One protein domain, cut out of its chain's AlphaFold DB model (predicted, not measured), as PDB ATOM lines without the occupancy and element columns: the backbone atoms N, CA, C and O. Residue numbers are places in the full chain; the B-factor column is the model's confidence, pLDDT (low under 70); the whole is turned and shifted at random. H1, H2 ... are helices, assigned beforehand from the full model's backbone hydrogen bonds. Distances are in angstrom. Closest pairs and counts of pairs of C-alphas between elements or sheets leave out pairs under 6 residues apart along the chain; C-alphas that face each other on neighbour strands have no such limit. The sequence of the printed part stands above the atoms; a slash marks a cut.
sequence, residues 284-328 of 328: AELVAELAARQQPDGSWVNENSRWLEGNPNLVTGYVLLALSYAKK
ATOM      1  N   ALA A 284     105.896 130.560 129.757       94.19
ATOM      2  CA  ALA A 284     105.029 129.419 130.025       94.19
ATOM      3  C   ALA A 284     105.599 128.130 129.415       94.19
ATOM      4  O   ALA A 284     105.624 127.096 130.078       94.19
ATOM      5  N   GLU A 285     106.118 128.204 128.186       94.81
ATOM      6  CA  GLU A 285     106.739 127.070 127.495       94.81
ATOM      7  C   GLU A 285     108.002 126.581 128.218       94.81
ATOM      8  O   GLU A 285     108.157 125.377 128.418       94.81
ATOM      9  N   LEU A 286     108.872 127.488 128.680       93.81
ATOM     10  CA  LEU A 286     110.066 127.121 129.446       93.81
ATOM     11  C   LEU A 286     109.713 126.492 130.801       93.81
ATOM     12  O   LEU A 286     110.318 125.494 131.189       93.81
ATOM     13  N   VAL A 287     108.739 127.059 131.521       95.75
ATOM     14  CA  VAL A 287     108.274 126.516 132.809       95.75
ATOM     15  C   VAL A 287     107.683 125.122 132.619       95.75
ATOM     16  O   VAL A 287     108.030 124.219 133.377       95.75
ATOM     17  N   ALA A 288     106.836 124.933 131.606       96.31
ATOM     18  CA  ALA A 288     106.231 123.640 131.306       96.31
ATOM     19  C   ALA A 288     107.289 122.582 130.947       96.31
ATOM     20  O   ALA A 288     107.246 121.472 131.475       96.31
ATOM     21  N   GLU A 289     108.265 122.938 130.108       95.62
ATOM     22  CA  GLU A 289     109.346 122.032 129.703       95.62
ATOM     23  C   GLU A 289     110.233 121.628 130.890       95.62
ATOM     24  O   GLU A 289     110.576 120.456 131.049       95.62
ATOM     25  N   LEU A 290     110.592 122.583 131.755       95.00
ATOM     26  CA  LEU A 290     111.394 122.295 132.943       95.00
ATOM     27  C   LEU A 290     110.604 121.478 133.968       95.00
ATOM     28  O   LEU A 290     111.150 120.521 134.507       95.00
ATOM     29  N   ALA A 291     109.326 121.783 134.198       95.31
ATOM     30  CA  ALA A 291     108.477 120.992 135.088       95.31
ATOM     31  C   ALA A 291     108.348 119.534 134.613       95.31
ATOM     32  O   ALA A 291     108.463 118.616 135.418       95.31
ATOM     33  N   ALA A 292     108.196 119.307 133.304       96.12
ATOM     34  CA  ALA A 292     108.112 117.962 132.731       96.12
ATOM     35  C   ALA A 292     109.405 117.138 132.891       96.12
ATOM     36  O   ALA A 292     109.355 115.911 132.877       96.12
ATOM     37  N   ARG A 293     110.560 117.802 133.037       94.50
ATOM     38  CA  ARG A 293     111.879 117.169 133.229       94.50
ATOM     39  C   ARG A 293     112.303 117.060 134.692       94.50
ATOM     40  O   ARG A 293     113.399 116.567 134.962       94.50
ATOM     41  N   GLN A 294     111.493 117.567 135.617       96.06
ATOM     42  CA  GLN A 294     111.796 117.507 137.038       96.06
ATOM     43  C   GLN A 294     111.709 116.055 137.521       96.06
ATOM     44  O   GLN A 294     110.754 115.340 137.218       96.06
ATOM     45  N   GLN A 295     112.717 115.613 138.267       95.19
ATOM     46  CA  GLN A 295     112.724 114.290 138.885       95.19
ATOM     47  C   GLN A 295     111.726 114.225 140.056       95.19
ATOM     48  O   GLN A 295     111.351 115.268 140.599       95.19
ATOM     49  N   PRO A 296     111.311 113.022 140.506       96.12
ATOM     50  CA  PRO A 296     110.395 112.878 141.642       96.12
ATOM     51  C   PRO A 296     110.888 113.526 142.945       96.12
ATOM     52  O   PRO A 296     110.077 113.921 143.777       96.12
ATOM     53  N   ASP A 297     112.207 113.646 143.119       95.56
ATOM     54  CA  ASP A 297     112.838 114.310 144.267       95.56
ATOM     55  C   ASP A 297     112.919 115.844 144.122       95.56
ATOM     56  O   ASP A 297     113.433 116.532 145.004       95.56
ATOM     57  N   GLY A 298     112.406 116.389 143.016       95.25
ATOM     58  CA  GLY A 298     112.389 117.814 142.711       95.25
ATOM     59  C   GLY A 298     113.649 118.339 142.021       95.25
ATOM     60  O   GLY A 298     113.678 119.521 141.668       95.25
ATOM     61  N   SER A 299     114.672 117.506 141.819       95.88
ATOM     62  CA  SER A 299     115.924 117.908 141.176       95.88
ATOM     63  C   SER A 299     115.847 117.867 139.646       95.88
ATOM     64  O   SER A 299     114.942 117.281 139.046       95.88
ATOM     65  N   TRP A 300     116.832 118.489 139.000       95.12
ATOM     66  CA  TRP A 300     117.099 118.324 137.573       95.12
ATOM     67  C   TRP A 300     118.499 117.769 137.366       95.12
ATOM     68  O   TRP A 300     119.432 118.151 138.068       95.12
ATOM     69  N   VAL A 301     118.648 116.910 136.362       92.31
ATOM     70  CA  VAL A 301     119.927 116.337 135.926       92.31
ATOM     71  C   VAL A 301     119.943 116.226 134.404       92.31
ATOM     72  O   VAL A 301     118.890 116.064 133.784       92.31
ATOM     73  N   ASN A 302     121.124 116.310 133.791       85.38
ATOM     74  CA  ASN A 302     121.305 115.927 132.394       85.38
ATOM     75  C   ASN A 302     121.698 114.444 132.324       85.38
ATOM     76  O   ASN A 302     122.547 113.987 133.090       85.38
ATOM     77  N   GLU A 303     121.121 113.697 131.382       84.56
ATOM     78  CA  GLU A 303     121.525 112.308 131.113       84.56
ATOM     79  C   GLU A 303     122.990 112.235 130.662       84.56
ATOM     80  O   GLU A 303     123.717 111.294 130.983       84.56
ATOM     81  N   ASN A 304     123.449 113.260 129.938       81.62
ATOM     82  CA  ASN A 304     124.844 113.392 129.553       81.62
ATOM     83  C   ASN A 304     125.635 114.076 130.673       81.62
ATOM     84  O   ASN A 304     125.598 115.292 130.826       81.62
ATOM     85  N   SER A 305     126.397 113.295 131.432       82.75
ATOM     86  CA  SER A 305     127.125 113.755 132.622       82.75
ATOM     87  C   SER A 305     128.433 114.511 132.339       82.75
ATOM     88  O   SER A 305     129.211 114.775 133.264       82.75
ATOM     89  N   ARG A 306     128.713 114.878 131.079       81.12
ATOM     90  CA  ARG A 306     129.891 115.691 130.740       81.12
ATOM     91  C   ARG A 306     129.846 117.031 131.480       81.12
ATOM     92  O   ARG A 306     128.789 117.590 131.717       81.12
ATOM     93  N   TRP A 307     131.020 117.531 131.862       81.25
ATOM     94  CA  TRP A 307     131.180 118.849 132.497       81.25
ATOM     95  C   TRP A 307     130.338 119.069 133.769       81.25
ATOM     96  O   TRP A 307     129.860 120.172 134.007       81.25
ATOM     97  N   LEU A 308     130.200 118.035 134.612       83.19
ATOM     98  CA  LEU A 308     129.405 118.052 135.855       83.19
ATOM     99  C   LEU A 308     127.891 118.234 135.644       83.19
ATOM    100  O   LEU A 308     127.161 118.424 136.615       83.19
ATOM    101  N   GLU A 309     127.391 118.094 134.415       82.94
ATOM    102  CA  GLU A 309     125.958 118.211 134.102       82.94
ATOM    103  C   GLU A 309     125.113 117.028 134.626       82.94
ATOM    104  O   GLU A 309     123.892 117.048 134.536       82.94
ATOM    105  N   GLY A 310     125.740 116.015 135.235       87.31
ATOM    106  CA  GLY A 310     125.050 114.969 136.000       87.31
ATOM    107  C   GLY A 310     124.889 115.284 137.494       87.31
ATOM    108  O   GLY A 310     124.316 114.479 138.220       87.31
ATOM    109  N   ASN A 311     125.424 116.410 137.988       92.38
ATOM    110  CA  ASN A 311     125.324 116.772 139.402       92.38
ATOM    111  C   ASN A 311     123.980 117.478 139.684       92.38
ATOM    112  O   ASN A 311     123.799 118.613 139.231       92.38
ATOM    113  N   PRO A 312     123.070 116.869 140.471       93.19
ATOM    114  CA  PRO A 312     121.729 117.411 140.694       93.19
ATOM    115  C   PRO A 312     121.742 118.775 141.383       93.19
ATOM    116  O   PRO A 312     120.927 119.627 141.047       93.19
ATOM    117  N   ASN A 313     122.690 119.038 142.288       93.44
ATOM    118  CA  ASN A 313     122.774 120.331 142.975       93.44
ATOM    119  C   ASN A 313     123.132 121.457 141.999       93.44
ATOM    120  O   ASN A 313     122.542 122.537 142.033       93.44
ATOM    121  N   LEU A 314     124.091 121.195 141.109       92.88
ATOM    122  CA  LEU A 314     124.568 122.181 140.145       92.88
ATOM    123  C   LEU A 314     123.502 122.481 139.087       92.88
ATOM    124  O   LEU A 314     123.172 123.643 138.843       92.88
ATOM    125  N   VAL A 315     122.936 121.431 138.492       93.31
ATOM    126  CA  VAL A 315     121.930 121.555 137.433       93.31
ATOM    127  C   VAL A 315     120.651 122.184 137.969       93.31
ATOM    128  O   VAL A 315     120.117 123.096 137.341       93.31
ATOM    129  N   THR A 316     120.203 121.782 139.161       95.12
ATOM    130  CA  THR A 316     119.057 122.421 139.821       95.12
ATOM    131  C   THR A 316     119.313 123.912 140.036       95.12
ATOM    132  O   THR A 316     118.440 124.726 139.742       95.12
ATOM    133  N   GLY A 317     120.525 124.305 140.442       93.56
ATOM    134  CA  GLY A 317     120.906 125.717 140.534       93.56
ATOM    135  C   GLY A 317     120.746 126.478 139.209       93.56
ATOM    136  O   GLY A 317     120.173 127.570 139.189       93.56
ATOM    137  N   TYR A 318     121.187 125.895 138.089       90.75
ATOM    138  CA  TYR A 318     121.019 126.497 136.759       90.75
ATOM    139  C   TYR A 318     119.553 126.604 136.334       90.75
ATOM    140  O   TYR A 318     119.144 127.634 135.793       90.75
ATOM    141  N   VAL A 319     118.753 125.574 136.611       93.31
ATOM    142  CA  VAL A 319     117.319 125.562 136.299       93.31
ATOM    143  C   VAL A 319     116.572 126.619 137.108       93.31
ATOM    144  O   VAL A 319     115.799 127.388 136.539       93.31
ATOM    145  N   LEU A 320     116.846 126.736 138.410       93.88
ATOM    146  CA  LEU A 320     116.242 127.768 139.256       93.88
ATOM    147  C   LEU A 320     116.624 129.181 138.797       93.88
ATOM    148  O   LEU A 320     115.769 130.072 138.779       93.88
ATOM    149  N   LEU A 321     117.873 129.385 138.363       91.94
ATOM    150  CA  LEU A 321     118.293 130.650 137.764       91.94
ATOM    151  C   LEU A 321     117.505 130.942 136.481       91.94
ATOM    152  O   LEU A 321     116.982 132.043 136.342       91.94
ATOM    153  N   ALA A 322     117.356 129.973 135.575       91.06
ATOM    154  CA  ALA A 322     116.567 130.144 134.353       91.06
ATOM    155  C   ALA A 322     115.090 130.465 134.655       91.06
ATOM    156  O   ALA A 322     114.537 131.421 134.105       91.06
ATOM    157  N   LEU A 323     114.471 129.740 135.594       92.88
ATOM    158  CA  LEU A 323     113.094 129.979 136.038       92.88
ATOM    159  C   LEU A 323     112.904 131.377 136.641       92.88
ATOM    160  O   LEU A 323     111.833 131.965 136.492       92.88
ATOM    161  N   SER A 324     113.931 131.955 137.273       92.06
ATOM    162  CA  SER A 324     113.849 133.321 137.812       92.06
ATOM    163  C   SER A 324     113.589 134.384 136.730       92.06
ATOM    164  O   SER A 324     112.906 135.372 136.997       92.06
ATOM    165  N   TYR A 325     114.033 134.159 135.485       88.88
ATOM    166  CA  TYR A 325     113.759 135.052 134.349       88.88
ATOM    167  C   TYR A 325     112.351 134.859 133.758       88.88
ATOM    168  O   TYR A 325     111.819 135.770 133.111       88.88
ATOM    169  N   ALA A 326     111.729 133.703 134.008       89.62
ATOM    170  CA  ALA A 326     110.391 133.362 133.532       89.62
ATOM    171  C   ALA A 326     109.259 133.814 134.474       89.62
ATOM    172  O   ALA A 326     108.100 133.757 134.087       89.62
ATOM    173  N   LYS A 327     109.570 134.294 135.685       81.50
ATOM    174  CA  LYS A 327     108.574 134.742 136.680       81.50
ATOM    175  C   LYS A 327     107.977 136.141 136.446       81.50
ATOM    176  O   LYS A 327     107.150 136.562 137.247       81.50
ATOM    177  N   LYS A 328     108.444 136.874 135.432       60.44
ATOM    178  CA  LYS A 328     108.019 138.259 135.160       60.44
ATOM    179  C   LYS A 328     106.669 138.335 134.469       60.44
ATOM    180  O   LYS A 328     106.478 137.557 133.510       60.44
TER     181      LYS A 328
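This is residues 284 to 328 of the 328 residues of an uncharacterized protein of marine sediment metagenome (UniProt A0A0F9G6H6). Two helices lie side by side in a helical hairpin, the short H1 along part of the longer H2, and a long looping link joins them, with residues 303 to 308 sticking out at one end. The printed part has 45 residues, with two named helices in the order H1, H2 and no named strand; the class is all helix. It is compact, with a radius of gyration of the C-alphas of 10.6 A, and elongated, spanning 31 by 18 by 16 A.

H1, residues 284 to 292, touches H2, residues 312 to 326; their closest C-alphas, those of Val 287 and Leu 323, are 6.8 A apart. The two run opposite ways at a shallow tilt of 21 degrees. Every O i to N i+4 pair of H1 is within hydrogen-bond range, against 9 of 11 in H2.

H1 begins with C-alpha 284 at (105.029, 129.419, 130.025) and is 12.2 A long from first to last C-alpha. H2 measures 20.8 A and ends with C-alpha 326 at (110.391, 133.362, 133.532).

The C-alphas of Arg 306 and Lys 328, the two farthest apart, are 31.7 A apart. The printed part has no cut. The link, residues 293 to 311, is long. Mean pLDDT of the printed part is 90.7; residue 328 is under 70.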